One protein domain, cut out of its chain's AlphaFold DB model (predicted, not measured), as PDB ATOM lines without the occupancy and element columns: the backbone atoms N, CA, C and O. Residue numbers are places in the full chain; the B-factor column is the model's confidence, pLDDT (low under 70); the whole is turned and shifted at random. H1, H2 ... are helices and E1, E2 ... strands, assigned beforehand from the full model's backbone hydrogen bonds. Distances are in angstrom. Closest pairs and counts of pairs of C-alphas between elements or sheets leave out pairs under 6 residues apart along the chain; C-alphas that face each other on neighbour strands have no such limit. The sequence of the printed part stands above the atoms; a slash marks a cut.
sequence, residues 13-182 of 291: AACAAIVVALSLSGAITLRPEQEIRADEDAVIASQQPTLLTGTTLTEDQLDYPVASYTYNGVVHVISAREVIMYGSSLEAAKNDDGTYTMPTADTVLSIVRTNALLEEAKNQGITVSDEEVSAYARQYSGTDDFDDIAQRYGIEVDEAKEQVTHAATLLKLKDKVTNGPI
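What this domain is: This is residues 13 to 182 of the 291 residues of an uncharacterized protein of Olsenella profusa F0195 (UniProt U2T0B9). Two lobes sit side by side: one is a two-stranded hairpin, E1 and E2, with the long helix H5 packed on it, mainly by E1, and the short H3 and H4 beyond one end of the hairpin; the other is the long helix H8, crossed by H6 and with H7 near its first residues. H5 and H8 join the lobes, and a long arm, residues 20 to 43, sticks out from H1 and swings round to H2 on the far side of the hairpin. The printed part has 170 residues with eight named helices and two strands, in the order H1 H2 E1 E2 H3 H4 H5 H6 H7 H8; the sheet, E1 - E2, is antiparallel and the class is mostly helix. The whole is compact, with a radius of gyration of the C-alphas of 18.0 A and spans of 49 by 44 by 30 A.

Where its parts are: E1, residues 65 to 71, is 16.9 A long and begins at C-alpha 65, (170.364, 116.597, 124.079). E2, residues 74 to 79, is 16.5 A long. H3 is residues 80 to 87, H4 residues 90 to 93, and H5 residues 105 to 123, 26.7 A long. H6, residues 130 to 141, measures 15.6 A, and H7 is residues 146 to 153. H8, residues 157 to 177, measures 30.3 A and ends at C-alpha 177, (148.712, 114.533, 148.347). H1, residues 13 to 20, begins at C-alpha 13, (154.919, 97.346, 131.832); H2 is residues 41 to 44.

How they stand to each other: E1 and E2 form a hairpin, antiparallel at 158 degrees, with N 69 and O 76 2.9 A apart and N 78 and O 67 2.8 A apart, within hydrogen-bond range. The closest C-alphas of E1 and H5 are those of Tyr 71 and Ala 116, 6.8 A. H5 touches H3 with residues 107 to 111 alone, about perpendicular at 79 degrees, closest at the C-alphas of Val 83 and Val 108, 6.3 A. H3 and H4 only just touch, and only at the corner, with the C-alphas of Ile 84 and Leu 90 6.8 A apart. H5 touches H8 with residues 117 to 121 alone, closest at Ala 121 and Leu 173, C-alphas 5.8 A apart, at a steep tilt of 69 degrees, only just short of perpendicular. H8 touches H6, about perpendicular at 86 degrees, with the C-alphas of Val 133 and Thr 165 5.6 A apart. H8 touches H7 with residues 157 to 161 alone, closest at the C-alphas of Ala 150 and Val 157, 5.1 A. H1 and H3 only just touch, with 3 pairs of C-alphas within 8 A, the closest Cys 15 and Gly 87, 6.8 A. H2 touches no helix. Every O i to N i+4 pair is within hydrogen-bond range in H1, H5, H6, H7 and H8, and 3 of 4 in H3; H2 and H4 are too short for such a pair.

The domain as a whole: The C-alphas farthest apart, of Ala 38 and Gly 142, are 53.8 A apart. The printed part has no cut. The links H1 to H2, H2 to E1 and H4 to H5 are long. Mean pLDDT of the printed part is 75.6; residues 13 to 49, 51 to 53, 87 to 88 and 153 are under 70.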
ATOM      1  N   ALA A  13     155.950  97.513 130.802       28.22
ATOM      2  CA  ALA A  13     154.919  97.346 131.832       28.22
ATOM      3  C   ALA A  13     155.322  97.777 133.255       28.22
ATOM      4  O   ALA A  13     154.427  98.015 134.053       28.22
ATOM      5  N   ALA A  14     156.604  97.932 133.601       30.09
ATOM      6  CA  ALA A  14     156.980  98.444 134.927       30.09
ATOM      7  C   ALA A  14     156.950  99.987 134.964       30.09
ATOM      8  O   ALA A  14     156.250 100.565 135.794       30.09
ATOM      9  N   CYS A  15     157.572 100.657 133.985       30.95
ATOM     10  CA  CYS A  15     157.488 102.117 133.825       30.95
ATOM     11  C   CYS A  15     156.134 102.585 133.261       30.95
ATOM     12  O   CYS A  15     155.596 103.598 133.702       30.95
ATOM     13  N   ALA A  16     155.499 101.835 132.357       30.09
ATOM     14  CA  ALA A  16     154.163 102.151 131.856       30.09
ATOM     15  C   ALA A  16     153.031 101.625 132.740       30.09
ATOM     16  O   ALA A  16     151.947 102.152 132.592       30.09
ATOM     17  N   ALA A  17     153.197 100.706 133.701       30.08
ATOM     18  CA  ALA A  17     152.163 100.571 134.745       30.08
ATOM     19  C   ALA A  17     152.152 101.804 135.657       30.08
ATOM     20  O   ALA A  17     151.080 102.239 136.075       30.08
ATOM     21  N   ILE A  18     153.317 102.426 135.883       35.22
ATOM     22  CA  ILE A  18     153.433 103.708 136.584       35.22
ATOM     23  C   ILE A  18     152.823 104.837 135.730       35.22
ATOM     24  O   ILE A  18     152.026 105.611 136.245       35.22
ATOM     25  N   VAL A  19     153.052 104.890 134.412       29.56
ATOM     26  CA  VAL A  19     152.426 105.910 133.537       29.56
ATOM     27  C   VAL A  19     150.944 105.625 133.221       29.56
ATOM     28  O   VAL A  19     150.152 106.561 133.171       29.56
ATOM     29  N   VAL A  20     150.506 104.372 133.067       30.00
ATOM     30  CA  VAL A  20     149.109 103.981 132.754       30.00
ATOM     31  C   VAL A  20     148.207 104.080 133.987       30.00
ATOM     32  O   VAL A  20     147.047 104.459 133.853       30.00
ATOM     33  N   ALA A  21     148.723 103.861 135.202       30.12
ATOM     34  CA  ALA A  21     147.973 104.152 136.430       30.12
ATOM     35  C   ALA A  21     147.877 105.663 136.745       30.12
ATOM     36  O   ALA A  21     147.053 106.061 137.570       30.12
ATOM     37  N   LEU A  22     148.691 106.508 136.093       33.19
ATOM     38  CA  LEU A  22     148.729 107.968 136.282       33.19
ATOM     39  C   LEU A  22     148.209 108.765 135.066       33.19
ATOM     40  O   LEU A  22     148.119 109.990 135.141       33.19
ATOM     41  N   SER A  23     147.836 108.106 133.962       27.94
ATOM     42  CA  SER A  23     147.303 108.745 132.751       27.94
ATOM     43  C   SER A  23     145.807 108.477 132.583       27.94
ATOM     44  O   SER A  23     145.365 107.636 131.807       27.94
ATOM     45  N   LEU A  24     145.000 109.273 133.285       27.19
ATOM     46  CA  LEU A  24     143.649 109.601 132.832       27.19
ATOM     47  C   LEU A  24     143.667 111.033 132.281       27.19
ATOM     48  O   LEU A  24     143.819 112.013 133.002       27.19
ATOM     49  N   SER A  25     143.599 111.072 130.955       29.06
ATOM     50  CA  SER A  25     143.661 112.164 129.987       29.06
ATOM     51  C   SER A  25     143.081 113.531 130.381       29.06
ATOM     52  O   SER A  25     141.960 113.638 130.870       29.06
ATOM     53  N   GLY A  26     143.781 114.589 129.955       24.19
ATOM     54  CA  GLY A  26     143.249 115.941 129.759       24.19
ATOM     55  C   GLY A  26     144.072 116.684 128.699       24.19
ATOM     56  O   GLY A  26     145.279 116.834 128.850       24.19
ATOM     57  N   ALA A  27     143.438 117.084 127.595       23.88
ATOM     58  CA  ALA A  27     144.077 117.725 126.443       23.88
ATOM     59  C   ALA A  27     144.685 119.104 126.783       23.88
ATOM     60  O   ALA A  27     144.048 119.912 127.460       23.88
ATOM     61  N   ILE A  28     145.886 119.392 126.265       26.78
ATOM     62  CA  ILE A  28     146.620 120.652 126.478       26.78
ATOM     63  C   ILE A  28     146.516 121.538 125.229       26.78
ATOM     64  O   ILE A  28     146.724 121.084 124.107       26.78
ATOM     65  N   THR A  29     146.207 122.821 125.432       21.75
ATOM     66  CA  THR A  29     146.300 123.883 124.414       21.75
ATOM     67  C   THR A  29     147.555 124.716 124.681       21.75
ATOM     68  O   THR A  29     147.706 125.252 125.778       21.75
ATOM     69  N   LEU A  30     148.444 124.825 123.689       22.95
ATOM     70  CA  LEU A  30     149.710 125.571 123.754       22.95
ATOM     71  C   LEU A  30     149.469 127.096 123.821       22.95
ATOM     72  O   LEU A  30     148.634 127.626 123.084       22.95
ATOM     73  N   ARG A  31     150.213 127.810 124.679       23.92
ATOM     74  CA  ARG A  31     150.306 129.288 124.688       23.92
ATOM     75  C   ARG A  31     151.610 129.749 124.013       23.92
ATOM     76  O   ARG A  31     152.599 129.032 124.116       23.92
ATOM     77  N   PRO A  32     151.623 130.919 123.343       25.67
ATOM     78  CA  PRO A  32     152.792 131.405 122.612       25.67
ATOM     79  C   PRO A  32     153.843 132.091 123.503       25.67
ATOM     80  O   PRO A  32     153.531 132.640 124.560       25.67
ATOM     81  N   GLU A  33     155.072 132.031 122.988       28.81
ATOM     82  CA  GLU A  33     156.397 132.359 123.533       28.81
ATOM     83  C   GLU A  33     156.528 133.718 124.254       28.81
ATOM     84  O   GLU A  33     155.957 134.732 123.845       28.81
ATOM     85  N   GLN A  34     157.345 133.744 125.316       28.34
ATOM     86  CA  GLN A  34     157.873 134.955 125.957       28.34
ATOM     87  C   GLN A  34     159.365 135.113 125.611       28.34
ATOM     88  O   GLN A  34     160.113 134.142 125.566       28.34
ATOM     89  N   GLU A  35     159.774 136.355 125.357       31.06
ATOM     90  CA  GLU A  35     161.090 136.786 124.861       31.06
ATOM     91  C   GLU A  35     162.135 136.850 126.009       31.06
ATOM     92  O   GLU A  35     161.888 137.509 127.022       31.06
ATOM     93  N   ILE A  36     163.293 136.181 125.871       33.06
ATOM     94  CA  ILE A  36     164.347 136.045 126.912       33.06
ATOM     95  C   ILE A  36     165.592 136.904 126.573       33.06
ATOM     96  O   ILE A  36     165.878 137.168 125.407       33.06
ATOM     97  N   ARG A  37     166.298 137.410 127.605       33.28
ATOM     98  CA  ARG A  37     167.365 138.440 127.548       33.28
ATOM     99  C   ARG A  37     168.800 137.877 127.428       33.28
ATOM    100  O   ARG A  37     169.163 136.925 128.102       33.28
ATOM    101  N   ALA A  38     169.637 138.611 126.691       36.91
ATOM    102  CA  ALA A  38     170.915 138.217 126.075       36.91
ATOM    103  C   ALA A  38     172.194 138.054 126.955       36.91
ATOM    104  O   ALA A  38     173.300 138.223 126.447       36.91
ATOM    105  N   ASP A  39     172.102 137.796 128.266       38.31
ATOM    106  CA  ASP A  39     173.296 137.597 129.139       38.31
ATOM    107  C   ASP A  39     173.465 136.120 129.563       38.31
ATOM    108  O   ASP A  39     174.573 135.618 129.724       38.31
ATOM    109  N   GLU A  40     172.373 135.348 129.598       46.03
ATOM    110  CA  GLU A  40     172.396 133.905 129.893       46.03
ATOM    111  C   GLU A  40     172.811 133.029 128.680       46.03
ATOM    112  O   GLU A  40     172.900 131.801 128.774       46.03
ATOM    113  N   ASP A  41     173.131 133.655 127.542       41.81
ATOM    114  CA  ASP A  41     173.240 133.028 126.216       41.81
ATOM    115  C   ASP A  41     174.375 131.999 126.060       41.81
ATOM    116  O   ASP A  41     174.271 131.107 125.225       41.81
ATOM    117  N   ALA A  42     175.468 132.059 126.830       41.03
ATOM    118  CA  ALA A  42     176.618 131.169 126.594       41.03
ATOM    119  C   ALA A  42     176.524 129.811 127.315       41.03
ATOM    120  O   ALA A  42     176.980 128.798 126.783       41.03
ATOM    121  N   VAL A  43     175.942 129.776 128.519       43.50
ATOM    122  CA  VAL A  43     175.740 128.526 129.275       43.50
ATOM    123  C   VAL A  43     174.480 127.818 128.774       43.50
ATOM    124  O   VAL A  43     174.530 126.616 128.508       43.50
ATOM    125  N   ILE A  44     173.407 128.577 128.513       44.56
ATOM    126  CA  ILE A  44     172.145 128.053 127.980       44.56
ATOM    127  C   ILE A  44     172.310 127.523 126.544       44.56
ATOM    128  O   ILE A  44     171.741 126.481 126.230       44.56
ATOM    129  N   ALA A  45     173.149 128.127 125.685       46.94
ATOM    130  CA  ALA A  45     173.372 127.630 124.316       46.94
ATOM    131  C   ALA A  45     173.937 126.197 124.244       46.94
ATOM    132  O   ALA A  45     173.654 125.481 123.288       46.94
ATOM    133  N   SER A  46     174.708 125.754 125.247       49.56
ATOM    134  CA  SER A  46     175.210 124.368 125.328       49.56
ATOM    135  C   SER A  46     174.195 123.370 125.905       49.56
ATOM    136  O   SER A  46     174.400 122.162 125.819       49.56
ATOM    137  N   GLN A  47     173.105 123.881 126.485       53.91
ATOM    138  CA  GLN A  47     172.017 123.130 127.118       53.91
ATOM    139  C   GLN A  47     170.736 123.137 126.272       53.91
ATOM    140  O   GLN A  47     169.727 122.548 126.668       53.91
ATOM    141  N   GLN A  48     170.750 123.811 125.117       64.12
ATOM    142  CA  GLN A  48     169.630 123.766 124.192       64.12
ATOM    143  C   GLN A  48     169.551 122.393 123.520       64.12
ATOM    144  O   GLN A  48     170.586 121.814 123.176       64.12
ATOM    145  N   PRO A  49     168.332 121.875 123.299       67.88
ATOM    146  CA  PRO A  49     168.143 120.648 122.548       67.88
ATOM    147  C   PRO A  49     168.800 120.758 121.172       67.88
ATOM    148  O   PRO A  49     168.608 121.744 120.454       67.88
ATOM    149  N   THR A  50     169.543 119.730 120.780       72.25
ATOM    150  CA  THR A  50     170.046 119.617 119.417       72.25
ATOM    151  C   THR A  50     168.867 119.292 118.512       72.25
ATOM    152  O   THR A  50     168.149 118.321 118.747       72.25
ATOM    153  N   LEU A  51     168.679 120.077 117.451       69.56
ATOM    154  CA  LEU A  51     167.713 119.729 116.416       69.56
ATOM    155  C   LEU A  51     168.211 118.488 115.666       69.56
ATOM    156  O   LEU A  51     169.130 118.581 114.849       69.56
ATOM    157  N   LEU A  52     167.606 117.333 115.932       68.88
ATOM    158  CA  LEU A  52     167.940 116.093 115.234       68.88
ATOM    159  C   LEU A  52     166.980 115.881 114.063       68.88
ATOM    160  O   LEU A  52     165.763 115.795 114.227       68.88
ATOM    161  N   THR A  53     167.535 115.798 112.853       67.62
ATOM    162  CA  THR A  53     166.775 115.575 111.619       67.62
ATOM    163  C   THR A  53     166.848 114.099 111.227       67.62
ATOM    164  O   THR A  53     167.885 113.643 110.751       67.62
ATOM    165  N   GLY A  54     165.762 113.347 111.413       77.19
ATOM    166  CA  GLY A  54     165.694 111.928 111.050       77.19
ATOM    167  C   GLY A  54     164.687 111.144 111.889       77.19
ATOM    168  O   GLY A  54     164.107 111.675 112.830       77.19
ATOM    169  N   THR A  55     164.477 109.875 111.537       84.94
ATOM    170  CA  THR A  55     163.628 108.935 112.296       84.94
ATOM    171  C   THR A  55     164.437 107.950 113.136       84.94
ATOM    172  O   THR A  55     163.863 107.212 113.936       84.94
ATOM    173  N   THR A  56     165.759 107.924 112.956       89.94
ATOM    174  CA  THR A  56     166.682 107.047 113.675       89.94
ATOM    175  C   THR A  56     167.928 107.797 114.136       89.94
ATOM    176  O   THR A  56     168.251 108.864 113.612       89.94
ATOM    177  N   LEU A  57     168.601 107.224 115.132       91.44
ATOM    178  CA  LEU A  57     169.822 107.706 115.760       91.44
ATOM    179  C   LEU A  57     170.925 106.655 115.649       91.44
ATOM    180  O   LEU A  57     170.667 105.458 115.791       91.44
ATOM    181  N   THR A  58     172.158 107.093 115.429       93.12
ATOM    182  CA  THR A  58     173.352 106.253 115.582       93.12
ATOM    183  C   THR A  58     173.828 106.242 117.036       93.12
ATOM    184  O   THR A  58     173.416 107.067 117.849       93.12
ATOM    185  N   GLU A  59     174.711 105.301 117.383       92.44
ATOM    186  CA  GLU A  59     175.256 105.157 118.744       92.44
ATOM    187  C   GLU A  59     175.904 106.453 119.270       92.44
ATOM    188  O   GLU A  59     175.712 106.820 120.424       92.44
ATOM    189  N   ASP A  60     176.624 107.184 118.415       91.75
ATOM    190  CA  ASP A  60     177.274 108.457 118.752       91.75
ATOM    191  C   ASP A  60     176.295 109.628 118.939       91.75
ATOM    192  O   ASP A  60     176.671 110.659 119.495       91.75
ATOM    193  N   GLN A  61     175.039 109.470 118.508       90.94
ATOM    194  CA  GLN A  61     173.974 110.464 118.674       90.94
ATOM    195  C   GLN A  61     173.140 110.238 119.941       90.94
ATOM    196  O   GLN A  61     172.310 111.082 120.278       90.94
ATOM    197  N   LEU A  62     173.339 109.126 120.658       91.56
ATOM    198  CA  LEU A  62     172.568 108.810 121.863       91.56
ATOM    199  C   LEU A  62     172.790 109.824 122.990       91.56
ATOM    200  O   LEU A  62     171.867 110.134 123.736       91.56
ATOM    201  N   ASP A  63     173.990 110.385 123.089       90.94
ATOM    202  CA  ASP A  63     174.332 111.339 124.147       90.94
ATOM    203  C   ASP A  63     173.973 112.792 123.778       90.94
ATOM    204  O   ASP A  63     174.283 113.726 124.518       90.94
ATOM    205  N   TYR A  64     173.312 113.012 122.634       89.12
ATOM    206  CA  TYR A  64     172.861 114.343 122.239       89.12
ATOM    207  C   TYR A  64     171.621 114.777 123.023       89.12
ATOM    208  O   TYR A  64     170.710 113.967 123.225       89.12
ATOM    209  N   PRO A  65     171.544 116.061 123.424       88.50
ATOM    210  CA  PRO A  65     170.364 116.597 124.079       88.50
ATOM    211  C   PRO A  65     169.195 116.603 123.093       88.50
ATOM    212  O   PRO A  65     169.269 117.222 122.033       88.50
ATOM    213  N   VAL A  66     168.110 115.922 123.446       87.94
ATOM    214  CA  VAL A  66     166.861 115.885 122.667       87.94
ATOM    215  C   VAL A  66     165.778 116.761 123.276       87.94
ATOM    216  O   VAL A  66     164.840 117.153 122.585       87.94
ATOM    217  N   ALA A  67     165.915 117.094 124.555       90.31
ATOM    218  CA  ALA A  67     165.056 118.040 125.235       90.31
ATOM    219  C   ALA A  67     165.788 118.703 126.402       90.31
ATOM    220  O   ALA A  67     166.813 118.221 126.881       90.31
ATOM    221  N   SER A  68     165.232 119.806 126.873       90.81
ATOM    222  CA  SER A  68     165.577 120.409 128.148       90.81
ATOM    223  C   SER A  68     164.317 120.937 128.813       90.81
ATOM    224  O   SER A  68     163.312 121.205 128.152       90.81
ATOM    225  N   TYR A  69     164.341 121.046 130.133       91.00
ATOM    226  CA  TYR A  69     163.269 121.689 130.873       91.00
ATOM    227  C   TYR A  69     163.817 122.480 132.049       91.00
ATOM    228  O   TYR A  69     164.821 122.099 132.646       91.00
ATOM    229  N   THR A  70     163.148 123.574 132.385       89.75
ATOM    230  CA  THR A  70     163.411 124.324 133.611       89.75
ATOM    231  C   THR A  70     162.313 124.023 134.611       89.75
ATOM    232  O   THR A  70     161.137 124.176 134.293       89.75
ATOM    233  N   TYR A  71     162.684 123.607 135.815       88.94
ATOM    234  CA  TYR A  71     161.762 123.439 136.936       88.94
ATOM    235  C   TYR A  71     162.399 124.057 138.181       88.94
ATOM    236  O   TYR A  71     163.599 123.918 138.398       88.94
ATOM    237  N   ASN A  72     161.637 124.846 138.944       88.56
ATOM    238  CA  ASN A  72     162.142 125.599 140.106       88.56
ATOM    239  C   ASN A  72     163.418 126.433 139.843       88.56
ATOM    240  O   ASN A  72     164.242 126.635 140.736       88.56
ATOM    241  N   GLY A  73     163.585 126.941 138.616       86.12
ATOM    242  CA  GLY A  73     164.762 127.719 138.209       86.12
ATOM    243  C   GLY A  73     166.022 126.888 137.940       86.12
ATOM    244  O   GLY A  73     167.087 127.465 137.728       86.12
ATOM    245  N   VAL A  74     165.922 125.556 137.937       87.69
ATOM    246  CA  VAL A  74     167.006 124.637 137.577       87.69
ATOM    247  C   VAL A  74     166.765 124.104 136.169       87.69
ATOM    248  O   VAL A  74     165.688 123.597 135.866       87.69
ATOM    249  N   VAL A  75     167.776 124.226 135.307       90.94
ATOM    250  CA  VAL A  75     167.757 123.675 133.947       90.94
ATOM    251  C   VAL A  75     168.205 122.218 133.981       90.94
ATOM    252  O   VAL A  75     169.284 121.897 134.480       90.94
ATOM    253  N   HIS A  76     167.400 121.353 133.383       90.88
ATOM    254  CA  HIS A  76     167.664 119.939 133.184       90.88
ATOM    255  C   HIS A  76     167.752 119.642 131.693       90.88
ATOM    256  O   HIS A  76     166.941 120.122 130.904       90.88
ATOM    257  N   VAL A  77     168.722 118.821 131.310       91.25
ATOM    258  CA  VAL A  77     168.913 118.364 129.933       91.25
ATOM    259  C   VAL A  77     168.560 116.885 129.876       91.25
ATOM    260  O   VAL A  77     168.888 116.152 130.801       91.25
ATOM    261  N   ILE A  78     167.881 116.472 128.810       90.00
ATOM    262  CA  ILE A  78     167.493 115.087 128.551       90.00
ATOM    263  C   ILE A  78     168.156 114.655 127.243       90.00
ATOM    264  O   ILE A  78     167.913 115.246 126.185       90.00
ATOM    265  N   SER A  79     168.990 113.624 127.312       91.38
ATOM    266  CA  SER A  79     169.645 112.986 126.169       91.38
ATOM    267  C   SER A  79     168.747 111.957 125.481       91.38
ATOM    268  O   SER A  79     167.813 111.426 126.082       91.38
ATOM    269  N   ALA A  80     169.030 111.628 124.217       90.25
ATOM    270  CA  ALA A  80     168.311 110.554 123.528       90.25
ATOM    271  C   ALA A  80     168.434 109.209 124.263       90.25
ATOM    272  O   ALA A  80     167.459 108.459 124.337       90.25
ATOM    273  N   ARG A  81     169.614 108.935 124.837       91.81
ATOM    274  CA  ARG A  81     169.907 107.750 125.644       91.81
ATOM    275  C   ARG A  81     168.940 107.637 126.810       91.81
ATOM    276  O   ARG A  81     168.328 106.589 126.964       91.81
ATOM    277  N   GLU A  82     168.762 108.710 127.577       87.38
ATOM    278  CA  GLU A  82     167.831 108.731 128.710       87.38
ATOM    279  C   GLU A  82     166.396 108.440 128.270       87.38
ATOM    280  O   GLU A  82     165.703 107.663 128.922       87.38
ATOM    281  N   VAL A  83     165.949 109.002 127.140       86.88
ATOM    282  CA  VAL A  83     164.579 108.751 126.666       86.88
ATOM    283  C   VAL A  83     164.374 107.308 126.217       86.88
ATOM    284  O   VAL A  83     163.321 106.728 126.476       86.88
ATOM    285  N   ILE A  84     165.377 106.716 125.570       85.00
ATOM    286  CA  ILE A  84     165.349 105.305 125.176       85.00
ATOM    287  C   ILE A  84     165.371 104.409 126.421       85.00
ATOM    288  O   ILE A  84     164.556 103.491 126.531       85.00
ATOM    289  N   MET A  85     166.250 104.720 127.378       78.94
ATOM    290  CA  MET A  85     166.424 103.960 128.616       78.94
ATOM    291  C   MET A  85     165.218 104.044 129.556       78.94
ATOM    292  O   MET A  85     164.932 103.100 130.285       78.94
ATOM    293  N   TYR A  86     164.434 105.121 129.479       78.31
ATOM    294  CA  TYR A  86     163.188 105.249 130.235       78.31
ATOM    295  C   TYR A  86     162.170 104.142 129.914       78.31
ATOM    296  O   TYR A  86     161.360 103.772 130.766       78.31
ATOM    297  N   GLY A  87     162.182 103.630 128.677       69.94
ATOM    298  CA  GLY A  87     161.222 102.631 128.208       69.94
ATOM    299  C   GLY A  87     161.769 101.212 128.038       69.94
ATOM    300  O   GLY A  87     160.954 100.306 127.882       69.94
ATOM    301  N   SER A  88     163.092 101.012 127.996       67.44
ATOM    302  CA  SER A  88     163.747  99.727 127.685       67.44
ATOM    303  C   SER A  88     165.256  99.788 127.942       67.44
ATOM    304  O   SER A  88     165.815 100.868 128.028       67.44
ATOM    305  N   SER A  89     165.968  98.656 127.953       79.00
ATOM    306  CA  SER A  89     167.431  98.688 127.827       79.00
ATOM    307  C   SER A  89     167.865  99.096 126.413       79.00
ATOM    308  O   SER A  89     167.124  98.903 125.441       79.00
ATOM    309  N   LEU A  90     169.084  99.633 126.283       84.50
ATOM    310  CA  LEU A  90     169.652 100.029 124.987       84.50
ATOM    311  C   LEU A  90     169.763  98.851 124.023       84.50
ATOM    312  O   LEU A  90     169.354  98.965 122.873       84.50
ATOM    313  N   GLU A  91     170.255  97.707 124.497       85.00
ATOM    314  CA  GLU A  91     170.375  96.504 123.670       85.00
ATOM    315  C   GLU A  91     169.015  96.051 123.122       85.00
ATOM    316  O   GLU A  91     168.917  95.682 121.956       85.00
ATOM    317  N   ALA A  92     167.951  96.137 123.926       83.12
ATOM    318  CA  ALA A  92     166.604  95.793 123.477       83.12
ATOM    319  C   ALA A  92     165.972  96.862 122.563       83.12
ATOM    320  O   ALA A  92     165.117  96.533 121.743       83.12
ATOM    321  N   ALA A  93     166.384  98.126 122.685       86.44
ATOM    322  CA  ALA A  93     165.906  99.225 121.849       86.44
ATOM    323  C   ALA A  93     166.661  99.361 120.512       86.44
ATOM    324  O   ALA A  93     166.275 100.173 119.667       86.44
ATOM    325  N   LYS A  94     167.747  98.604 120.326       92.69
ATOM    326  CA  LYS A  94     168.569  98.639 119.119       92.69
ATOM    327  C   LYS A  94     167.863  97.926 117.968       92.69
ATOM    328  O   LYS A  94     167.448  96.776 118.084       92.69
ATOM    329  N   ASN A  95     167.758  98.608 116.835       92.44
ATOM    330  CA  ASN A  95     167.228  98.049 115.598       92.44
ATOM    331  C   ASN A  95     168.205  97.026 114.992       92.44
ATOM    332  O   ASN A  95     169.413  97.077 115.230       92.44
ATOM    333  N   ASP A  96     167.696  96.161 114.110       93.88
ATOM    334  CA  ASP A  96     168.499  95.160 113.387       93.88
ATOM    335  C   ASP A  96     169.651  95.774 112.562       93.88
ATOM    336  O   ASP A  96     170.651  95.109 112.285       93.88
ATOM    337  N   ASP A  97     169.522  97.040 112.158       92.81
ATOM    338  CA  ASP A  97     170.544  97.790 111.420       92.81
ATOM    339  C   ASP A  97     171.583  98.484 112.325       92.81
ATOM    340  O   ASP A  97     172.486  99.160 111.829       92.81
ATOM    341  N   GLY A  98     171.480  98.299 113.644       93.44
ATOM    342  CA  GLY A  98     172.366  98.884 114.646       93.44
ATOM    343  C   GLY A  98     172.030 100.324 115.041       93.44
ATOM    344  O   GLY A  98     172.789 100.914 115.811       93.44
ATOM    345  N   THR A  99     170.930 100.891 114.536       94.94
ATOM    346  CA  THR A  99     170.434 102.228 114.906       94.94
ATOM    347  C   THR A  99     169.389 102.165 116.022       94.94
ATOM    348  O   THR A  99     168.978 101.087 116.441       94.94
ATOM    349  N   TYR A 100     168.924 103.321 116.490       93.00
ATOM    350  CA  TYR A 100     167.858 103.456 117.485       93.00
ATOM    351  C   TYR A 100     166.731 104.319 116.935       93.00
ATOM    352  O   TYR A 100     166.978 105.240 116.161       93.00
ATOM    353  N   THR A 101     165.488 104.057 117.323       90.62
ATOM    354  CA  THR A 101     164.366 104.937 116.964       90.62
ATOM    355  C   THR A 101     164.515 106.300 117.642       90.62
ATOM    356  O   THR A 101     164.850 106.383 118.822       90.62
ATOM    357  N   MET A 102     164.247 107.376 116.897       86.56
ATOM    358  CA  MET A 102     164.213 108.727 117.458       86.56
ATOM    359  C   MET A 102     163.157 108.821 118.575       86.56
ATOM    360  O   MET A 102     162.019 108.393 118.358       86.56
ATOM    361  N   PRO A 103     163.481 109.412 119.737       85.25
ATOM    362  CA  PRO A 103     162.511 109.582 120.805       85.25
ATOM    363  C   PRO A 103     161.315 110.461 120.417       85.25
ATOM    364  O   PRO A 103     161.467 111.484 119.742       85.25
ATOM    365  N   THR A 104     160.125 110.091 120.894       83.81
ATOM    366  CA  THR A 104     158.899 110.877 120.708       83.81
ATOM    367  C   THR A 104     158.772 111.965 121.769       83.81
ATOM    368  O   THR A 104     159.279 111.838 122.890       83.81
ATOM    369  N   ALA A 105     158.041 113.032 121.436       84.50
ATOM    370  CA  ALA A 105     157.739 114.093 122.389       84.50
ATOM    371  C   ALA A 105     156.989 113.558 123.625       84.50
ATOM    372  O   ALA A 105     157.297 113.961 124.740       84.50
ATOM    373  N   ASP A 106     156.069 112.602 123.465       84.06
ATOM    374  CA  ASP A 106     155.309 112.032 124.588       84.06
ATOM    375  C   ASP A 106     156.195 111.331 125.629       84.06
ATOM    376  O   ASP A 106     155.974 111.482 126.838       84.06
ATOM    377  N   THR A 107     157.224 110.596 125.192       83.56
ATOM    378  CA  THR A 107     158.163 109.950 126.121       83.56
ATOM    379  C   THR A 107     159.012 110.995 126.843       83.56
ATOM    380  O   THR A 107     159.176 110.910 128.060       83.56
ATOM    381  N   VAL A 108     159.460 112.039 126.137       86.38
ATOM    382  CA  VAL A 108     160.147 113.189 126.753       86.38
ATOM    383  C   VAL A 108     159.264 113.844 127.817       86.38
ATOM    384  O   VAL A 108     159.701 114.036 128.950       86.38
ATOM    385  N   LEU A 109     158.005 114.152 127.494       88.00
ATOM    386  CA  LEU A 109     157.075 114.782 128.434       88.00
ATOM    387  C   LEU A 109     156.797 113.898 129.658       88.00
ATOM    388  O   LEU A 109     156.617 114.410 130.764       88.00
ATOM    389  N   SER A 110     156.792 112.575 129.481       85.06
ATOM    390  CA  SER A 110     156.641 111.616 130.581       85.06
ATOM    391  C   SER A 110     157.838 111.644 131.536       85.06
ATOM    392  O   SER A 110     157.646 111.637 132.755       85.06
ATOM    393  N   ILE A 111     159.058 111.764 131.003       85.69
ATOM    394  CA  ILE A 111     160.286 111.930 131.795       85.69
ATOM    395  C   ILE A 111     160.259 113.250 132.558       85.69
ATOM    396  O   ILE A 111     160.453 113.247 133.771       85.69
ATOM    397  N   VAL A 112     159.941 114.364 131.886       88.06
ATOM    398  CA  VAL A 112     159.837 115.686 132.532       88.06
ATOM    399  C   VAL A 112     158.857 115.637 133.703       88.06
ATOM    400  O   VAL A 112     159.189 116.058 134.810       88.06
ATOM    401  N   ARG A 113     157.661 115.074 133.490       89.25
ATOM    402  CA  ARG A 113     156.645 114.931 134.541       89.25
ATOM    403  C   ARG A 113     157.145 114.081 135.709       89.25
ATOM    404  O   ARG A 113     156.925 114.449 136.858       89.25
ATOM    405  N   THR A 114     157.795 112.956 135.419       87.19
ATOM    406  CA  THR A 114     158.337 112.047 136.440       87.19
ATOM    407  C   THR A 114     159.396 112.756 137.280       87.19
ATOM    408  O   THR A 114     159.307 112.762 138.506       87.19
ATOM    409  N   ASN A 115     160.348 113.422 136.629       89.62
ATOM    410  CA  ASN A 115     161.448 114.102 137.301       89.62
ATOM    411  C   ASN A 115     160.964 115.285 138.147       89.62
ATOM    412  O   ASN A 115     161.367 115.405 139.301       89.62
ATOM    413  N   ALA A 116     160.042 116.102 137.628       90.94
ATOM    414  CA  ALA A 116     159.461 117.209 138.387       90.94
ATOM    415  C   ALA A 116     158.711 116.718 139.643       90.94
ATOM    416  O   ALA A 116     158.822 117.321 140.708       90.94
ATOM    417  N   LEU A 117     157.993 115.589 139.557       92.38
ATOM    418  CA  LEU A 117     157.336 114.983 140.722       92.38
ATOM    419  C   LEU A 117     158.333 114.410 141.737       92.38
ATOM    420  O   LEU A 117     158.103 114.528 142.940       92.38
ATOM    421  N   LEU A 118     159.432 113.799 141.284       90.00
ATOM    422  CA  LEU A 118     160.500 113.315 142.168       90.00
ATOM    423  C   LEU A 118     161.199 114.474 142.886       90.00
ATOM    424  O   LEU A 118     161.465 114.393 144.087       90.00
ATOM    425  N   GLU A 119     161.451 115.575 142.181       93.94
ATOM    426  CA  GLU A 119     161.978 116.789 142.796       93.94
ATOM    427  C   GLU A 119     160.993 117.368 143.812       93.94
ATOM    428  O   GLU A 119     161.386 117.746 144.912       93.94
ATOM    429  N   GLU A 120     159.702 117.367 143.497       94.56
ATOM    430  CA  GLU A 120     158.681 117.833 144.423       94.56
ATOM    431  C   GLU A 120     158.583 116.945 145.674       94.56
ATOM    432  O   GLU A 120     158.499 117.450 146.794       94.56
ATOM    433  N   ALA A 121     158.692 115.622 145.519       93.69
ATOM    434  CA  ALA A 121     158.801 114.703 146.647       93.69
ATOM    435  C   ALA A 121     160.001 115.068 147.539       93.69
ATOM    436  O   ALA A 121     159.854 115.202 148.758       93.69
ATOM    437  N   LYS A 122     161.168 115.321 146.936       94.94
ATOM    438  CA  LYS A 122     162.377 115.756 147.646       94.94
ATOM    439  C   LYS A 122     162.183 117.101 148.355       94.94
ATOM    440  O   LYS A 122     162.537 117.216 149.528       94.94
ATOM    441  N   ASN A 123     161.599 118.097 147.690       94.81
ATOM    442  CA  ASN A 123     161.315 119.421 148.261       94.81
ATOM    443  C   ASN A 123     160.379 119.329 149.471       94.81
ATOM    444  O   ASN A 123     160.496 120.087 150.432       94.81
ATOM    445  N   GLN A 124     159.486 118.344 149.451       95.94
ATOM    446  CA  GLN A 124     158.575 118.030 150.539       95.94
ATOM    447  C   GLN A 124     159.162 117.123 151.629       95.94
ATOM    448  O   GLN A 124     158.428 116.728 152.543       95.94
ATOM    449  N   GLY A 125     160.453 116.790 151.541       96.62
ATOM    450  CA  GLY A 125     161.152 115.933 152.495       96.62
ATOM    451  C   GLY A 125     160.692 114.476 152.464       96.62
ATOM    452  O   GLY A 125     160.803 113.784 153.475       96.62
ATOM    453  N   ILE A 126     160.133 114.012 151.346       96.06
ATOM    454  CA  ILE A 126     159.716 112.622 151.180       96.06
ATOM    455  C   ILE A 126     160.951 111.777 150.890       96.06
ATOM    456  O   ILE A 126     161.666 111.995 149.916       96.06
ATOM    457  N   THR A 127     161.167 110.783 151.740       94.75
ATOM    458  CA  THR A 127     162.184 109.747 151.571       94.75
ATOM    459  C   THR A 127     161.532 108.382 151.733       94.75
ATOM    460  O   THR A 127     160.570 108.243 152.501       94.75
ATOM    461  N   VAL A 128     162.070 107.377 151.051       92.75
ATOM    462  CA  VAL A 128     161.690 105.973 151.228       92.75
ATOM    463  C   VAL A 128     162.838 105.202 151.872       92.75
ATOM    464  O   VAL A 128     163.997 105.465 151.558       92.75
ATOM    465  N   SER A 129     162.529 104.307 152.808       96.88
ATOM    466  CA  SER A 129     163.513 103.367 153.353       96.88
ATOM    467  C   SER A 129     163.666 102.140 152.453       96.88
ATOM    468  O   SER A 129     162.788 101.849 151.637       96.88
ATOM    469  N   ASP A 130     164.743 101.377 152.639       95.25
ATOM    470  CA  ASP A 130     164.956 100.113 151.924       95.25
ATOM    471  C   ASP A 130     163.789  99.138 152.157       95.25
ATOM    472  O   ASP A 130     163.361  98.439 151.242       95.25
ATOM    473  N   GLU A 131     163.200  99.134 153.359       96.38
ATOM    474  CA  GLU A 131     162.025  98.319 153.662       96.38
ATOM    475  C   GLU A 131     160.788  98.742 152.859       96.38
ATOM    476  O   GLU A 131     160.032  97.874 152.415       96.38
ATOM    477  N   GLU A 132     160.575 100.048 152.656       93.12
ATOM    478  CA  GLU A 132     159.479 100.573 151.828       93.12
ATOM    479  C   GLU A 132     159.693 100.220 150.348       93.12
ATOM    480  O   GLU A 132     158.753  99.812 149.663       93.12
ATOM    481  N   VAL A 133     160.937 100.294 149.874       89.00
ATOM    482  CA  VAL A 133     161.335  99.908 148.513       89.00
ATOM    483  C   VAL A 133     161.118  98.405 148.282       89.00
ATOM    484  O   VAL A 133     160.475  98.016 147.304       89.00
ATOM    485  N   SER A 134     161.552  97.544 149.206       90.12
ATOM    486  CA  SER A 134     161.291  96.098 149.143       90.12
ATOM    487  C   SER A 134     159.801  95.764 149.255       90.12
ATOM    488  O   SER A 134     159.319  94.849 148.589       90.12
ATOM    489  N   ALA A 135     159.040  96.485 150.085       86.00
ATOM    490  CA  ALA A 135     157.595  96.290 150.185       86.00
ATOM    491  C   ALA A 135     156.892  96.603 148.861       86.00
ATOM    492  O   ALA A 135     156.077  95.797 148.407       86.00
ATOM    493  N   TYR A 136     157.269  97.708 148.214       86.88
ATOM    494  CA  TYR A 136     156.784  98.052 146.883       86.88
ATOM    495  C   TYR A 136     157.132  96.956 145.862       86.88
ATOM    496  O   TYR A 136     156.254  96.475 145.146       86.88
ATOM    497  N   ALA A 137     158.390  96.502 145.828       83.25
ATOM    498  CA  ALA A 137     158.833  95.448 144.913       83.25
ATOM    499  C   ALA A 137     158.016  94.154 145.084       83.25
ATOM    500  O   ALA A 137     157.460  93.633 144.117       83.25
ATOM    501  N   ARG A 138     157.829  93.677 146.323       84.56
ATOM    502  CA  ARG A 138     156.995  92.492 146.593       84.56
ATOM    503  C   ARG A 138     155.555  92.679 146.135       84.56
ATOM    504  O   ARG A 138     154.981  91.749 145.575       84.56
ATOM    505  N   GLN A 139     154.981  93.858 146.365       81.06
ATOM    506  CA  GLN A 139     153.596  94.149 146.007       81.06
ATOM    507  C   GLN A 139     153.368  94.129 144.490       81.06
ATOM    508  O   GLN A 139     152.367  93.571 144.040       81.06
ATOM    509  N   TYR A 140     154.274  94.718 143.703       77.06
ATOM    510  CA  TYR A 140     154.053  94.931 142.267       77.06
ATOM    511  C   TYR A 140     154.814  93.958 141.354       77.06
ATOM    512  O   TYR A 140     154.335  93.644 140.266       77.06
ATOM    513  N   SER A 141     155.959  93.436 141.793       76.19
ATOM    514  CA  SER A 141     156.789  92.474 141.047       76.19
ATOM    515  C   SER A 141     156.686  91.042 141.590       76.19
ATOM    516  O   SER A 141     157.207  90.105 140.976       76.19
ATOM    517  N   GLY A 142     156.018  90.851 142.734       80.81
ATOM    518  CA  GLY A 142     155.876  89.556 143.409       80.81
ATOM    519  C   GLY A 142     157.143  89.074 144.126       80.81
ATOM    520  O   GLY A 142     157.150  87.970 144.664       80.81
ATOM    521  N   THR A 143     158.214  89.872 144.117       87.25
ATOM    522  CA  THR A 143     159.521  89.592 144.727       87.25
ATOM    523  C   THR A 143     160.229  90.909 145.054       87.25
ATOM    524  O   THR A 143     159.962  91.918 144.407       87.25
ATOM    525  N   ASP A 144     161.116  90.911 146.043       89.19
ATOM    526  CA  ASP A 144     162.087  91.975 146.343       89.19
ATOM    527  C   ASP A 144     163.533  91.577 146.012       89.19
ATOM    528  O   ASP A 144     164.472  92.298 146.350       89.19
ATOM    529  N   ASP A 145     163.719  90.440 145.338       93.81
ATOM    530  CA  ASP A 145     165.002  90.048 144.770       93.81
ATOM    531  C   ASP A 145     165.296  90.906 143.529       93.81
ATOM    532  O   ASP A 145     164.742  90.694 142.446       93.81
ATOM    533  N   PHE A 146     166.149  91.918 143.705       86.88
ATOM    534  CA  PHE A 146     166.507  92.855 142.642       86.88
ATOM    535  C   PHE A 146     167.356  92.230 141.537       86.88
ATOM    536  O   PHE A 146     167.315  92.737 140.419       86.88
ATOM    537  N   ASP A 147     168.072  91.137 141.803       93.62
ATOM    538  CA  ASP A 147     168.783  90.393 140.764       93.62
ATOM    539  C   ASP A 147     167.782  89.682 139.842       93.62
ATOM    540  O   ASP A 147     167.908  89.737 138.618       93.62
ATOM    541  N   ASP A 148     166.737  89.078 140.416       88.06
ATOM    542  CA  ASP A 148     165.642  88.464 139.654       88.06
ATOM    543  C   ASP A 148     164.833  89.521 138.883       88.06
ATOM    544  O   ASP A 148     164.538  89.336 137.701       88.06
ATOM    545  N   ILE A 149     164.531  90.671 139.498       80.94
ATOM    546  CA  ILE A 149     163.898  91.806 138.806       80.94
ATOM    547  C   ILE A 149     164.770  92.236 137.618       80.94
ATOM    548  O   ILE A 149     164.307  92.211 136.479       80.94
ATOM    549  N   ALA A 150     166.040  92.556 137.850       80.31
ATOM    550  CA  ALA A 150     166.962  93.000 136.811       80.31
ATOM    551  C   ALA A 150     167.074  91.990 135.659       80.31
ATOM    552  O   ALA A 150     166.935  92.357 134.491       80.31
ATOM    553  N   GLN A 151     167.209  90.697 135.976       84.44
ATOM    554  CA  GLN A 151     167.259  89.627 134.981       84.44
ATOM    555  C   GLN A 151     165.971  89.531 134.156       84.44
ATOM    556  O   GLN A 151     166.043  89.390 132.933       84.44
ATOM    557  N   ARG A 152     164.793  89.597 134.794       75.12
ATOM    558  CA  ARG A 152     163.493  89.535 134.100       75.12
ATOM    559  C   ARG A 152     163.308  90.683 133.114       75.12
ATOM    560  O   ARG A 152     162.624  90.498 132.107       75.12
ATOM    561  N   TYR A 153     163.896  91.840 133.407       67.69
ATOM    562  CA  TYR A 153     163.751  93.051 132.601       67.69
ATOM    563  C   TYR A 153     164.959  93.349 131.703       67.69
ATOM    564  O   TYR A 153     164.867  94.233 130.857       67.69
ATOM    565  N   GLY A 154     166.056  92.594 131.820       73.56
ATOM    566  CA  GLY A 154     167.267  92.810 131.025       73.56
ATOM    567  C   GLY A 154     167.918  94.170 131.287       73.56
ATOM    568  O   GLY A 154     168.430  94.783 130.350       73.56
ATOM    569  N   ILE A 155     167.851  94.638 132.534       74.25
ATOM    570  CA  ILE A 155     168.459  95.884 133.020       74.25
ATOM    571  C   ILE A 155     169.505  95.566 134.085       74.25
ATOM    572  O   ILE A 155     169.587  94.436 134.571       74.25
ATOM    573  N   GLU A 156     170.295  96.560 134.463       81.25
ATOM    574  CA  GLU A 156     171.250  96.410 135.557       81.25
ATOM    575  C   GLU A 156     170.541  96.401 136.921       81.25
ATOM    576  O   GLU A 156     169.483  97.004 137.110       81.25
ATOM    577  N   VAL A 157     171.143  95.733 137.909       85.12
ATOM    578  CA  VAL A 157     170.570  95.610 139.265       85.12
ATOM    579  C   VAL A 157     170.390  96.969 139.935       85.12
ATOM    580  O   VAL A 157     169.376  97.211 140.591       85.12
ATOM    581  N   ASP A 158     171.360  97.865 139.769       86.12
ATOM    582  CA  ASP A 158     171.291  99.207 140.350       86.12
ATOM    583  C   ASP A 158     170.211 100.059 139.671       86.12
ATOM    584  O   ASP A 158     169.475 100.769 140.354       86.12
ATOM    585  N   GLU A 159     170.030  99.907 138.356       79.00
ATOM    586  CA  GLU A 159     168.953 100.562 137.607       79.00
ATOM    587  C   GLU A 159     167.573 100.058 138.062       79.00
ATOM    588  O   GLU A 159     166.664 100.852 138.304       79.00
ATOM    589  N   ALA A 160     167.424  98.748 138.282       80.62
ATOM    590  CA  ALA A 160     166.200  98.175 138.837       80.62
ATOM    591  C   ALA A 160     165.867  98.760 140.222       80.62
ATOM    592  O   ALA A 160     164.720  99.129 140.490       80.62
ATOM    593  N   LYS A 161     166.866  98.877 141.108       86.12
ATOM    594  CA  LYS A 161     166.692  99.468 142.445       86.12
ATOM    595  C   LYS A 161     166.303 100.937 142.379       86.12
ATOM    596  O   LYS A 161     165.403 101.358 143.109       86.12
ATOM    597  N   GLU A 162     166.954 101.712 141.518       84.81
ATOM    598  CA  GLU A 162     166.654 103.130 141.328       84.81
ATOM    599  C   GLU A 162     165.208 103.327 140.853       84.81
ATOM    600  O   GLU A 162     164.450 104.081 141.466       84.81
ATOM    601  N   GLN A 163     164.775 102.578 139.835       79.88
ATOM    602  CA  GLN A 163     163.412 102.676 139.303       79.88
ATOM    603  C   GLN A 163     162.345 102.311 140.345       79.88
ATOM    604  O   GLN A 163     161.343 103.020 140.484       79.88
ATOM    605  N   VAL A 164     162.560 101.250 141.129       83.12
ATOM    606  CA  VAL A 164     161.638 100.871 142.214       83.12
ATOM    607  C   VAL A 164     161.623 101.926 143.324       83.12
ATOM    608  O   VAL A 164     160.559 102.246 143.855       83.12
ATOM    609  N   THR A 165     162.771 102.529 143.636       88.31
ATOM    610  CA  THR A 165     162.875 103.619 144.620       88.31
ATOM    611  C   THR A 165     162.103 104.859 144.171       88.31
ATOM    612  O   THR A 165     161.345 105.439 144.957       88.31
ATOM    613  N   HIS A 166     162.229 105.248 142.899       87.94
ATOM    614  CA  HIS A 166     161.441 106.332 142.311       87.94
ATOM    615  C   HIS A 166     159.941 106.034 142.383       87.94
ATOM    616  O   HIS A 166     159.164 106.879 142.826       87.94
ATOM    617  N   ALA A 167     159.533 104.815 142.031       84.38
ATOM    618  CA  ALA A 167     158.136 104.403 142.072       84.38
ATOM    619  C   ALA A 167     157.546 104.451 143.494       84.38
ATOM    620  O   ALA A 167     156.481 105.035 143.703       84.38
ATOM    621  N   ALA A 168     158.269 103.921 144.485       86.12
ATOM    622  CA  ALA A 168     157.875 103.981 145.891       86.12
ATOM    623  C   ALA A 168     157.788 105.432 146.401       86.12
ATOM    624  O   ALA A 168     156.852 105.792 147.117       86.12
ATOM    625  N   THR A 169     158.722 106.292 145.987       90.88
ATOM    626  CA  THR A 169     158.727 107.720 146.340       90.88
ATOM    627  C   THR A 169     157.504 108.442 145.775       90.88
ATOM    628  O   THR A 169     156.844 109.193 146.495       90.88
ATOM    629  N   LEU A 170     157.158 108.190 144.509       89.75
ATOM    630  CA  LEU A 170     155.982 108.781 143.868       89.75
ATOM    631  C   LEU A 170     154.669 108.254 144.453       89.75
ATOM    632  O   LEU A 170     153.723 109.030 144.592       89.75
ATOM    633  N   LEU A 171     154.606 106.978 144.848       87.38
ATOM    634  CA  LEU A 171     153.456 106.436 145.575       87.38
ATOM    635  C   LEU A 171     153.276 107.151 146.920       87.38
ATOM    636  O   LEU A 171     152.184 107.620 147.226       87.38
ATOM    637  N   LYS A 172     154.360 107.328 147.679       92.19
ATOM    638  CA  LYS A 172     154.339 108.047 148.960       92.19
ATOM    639  C   LYS A 172     153.956 109.521 148.796       92.19
ATOM    640  O   LYS A 172     153.226 110.066 149.624       92.19
ATOM    641  N   LEU A 173     154.409 110.164 147.717       93.81
ATOM    642  CA  LEU A 173     153.968 111.508 147.342       93.81
ATOM    643  C   LEU A 173     152.469 111.538 147.043       93.81
ATOM    644  O   LEU A 173     151.768 112.399 147.571       93.81
ATOM    645  N   LYS A 174     151.978 110.600 146.230       90.62
ATOM    646  CA  LYS A 174     150.558 110.485 145.906       90.62
ATOM    647  C   LYS A 174     149.727 110.323 147.168       90.62
ATOM    648  O   LYS A 174     148.826 111.125 147.369       90.62
ATOM    649  N   ASP A 175     150.076 109.378 148.038       90.88
ATOM    650  CA  ASP A 175     149.360 109.152 149.292       90.88
ATOM    651  C   ASP A 175     149.358 110.413 150.158       90.88
ATOM    652  O   ASP A 175     148.317 110.812 150.669       90.88
ATOM    653  N   LYS A 176     150.487 111.121 150.273       94.69
ATOM    654  CA  LYS A 176     150.530 112.396 151.002       94.69
ATOM    655  C   LYS A 176     149.580 113.440 150.402       94.69
ATOM    656  O   LYS A 176     148.863 114.107 151.146       94.69
ATOM    657  N   VAL A 177     149.564 113.579 149.078       93.19
ATOM    658  CA  VAL A 177     148.712 114.533 148.347       93.19
ATOM    659  C   VAL A 177     147.229 114.160 148.440       93.19
ATOM    660  O   VAL A 177     146.383 115.045 148.546       93.19
ATOM    661  N   THR A 178     146.899 112.868 148.433       90.25
ATOM    662  CA  THR A 178     145.518 112.365 148.473       90.25
ATOM    663  C   THR A 178     145.008 112.076 149.882       90.25
ATOM    664  O   THR A 178     143.938 111.488 150.026       90.25
ATOM    665  N   ASN A 179     145.729 112.522 150.914       90.44
ATOM    666  CA  ASN A 179     145.376 112.339 152.323       90.44
ATOM    667  C   ASN A 179     145.321 110.859 152.767       90.44
ATOM    668  O   ASN A 179     144.480 110.460 153.571       90.44
ATOM    669  N   GLY A 180     146.256 110.066 152.256       87.62
ATOM    670  CA  GLY A 180     146.485 108.662 152.567       87.62
ATOM    671  C   GLY A 180     145.994 107.696 151.484       87.62
ATOM    672  O   GLY A 180     145.369 108.109 150.500       87.62
ATOM    673  N   PRO A 181     146.277 106.393 151.667       79.94
ATOM    674  CA  PRO A 181     145.716 105.337 150.838       79.94
ATOM    675  C   PRO A 181     144.201 105.217 151.066       79.94
ATOM    676  O   PRO A 181     143.706 105.386 152.177       79.94
ATOM    677  N   ILE A 182     143.461 104.866 150.013       77.88
ATOM    678  CA  ILE A 182     141.981 104.815 150.005       77.88
ATOM    679  C   ILE A 182     141.430 103.550 150.700       77.88
ATOM    680  O   ILE A 182     140.222 103.396 150.862       77.88
TER     681      ILE A 182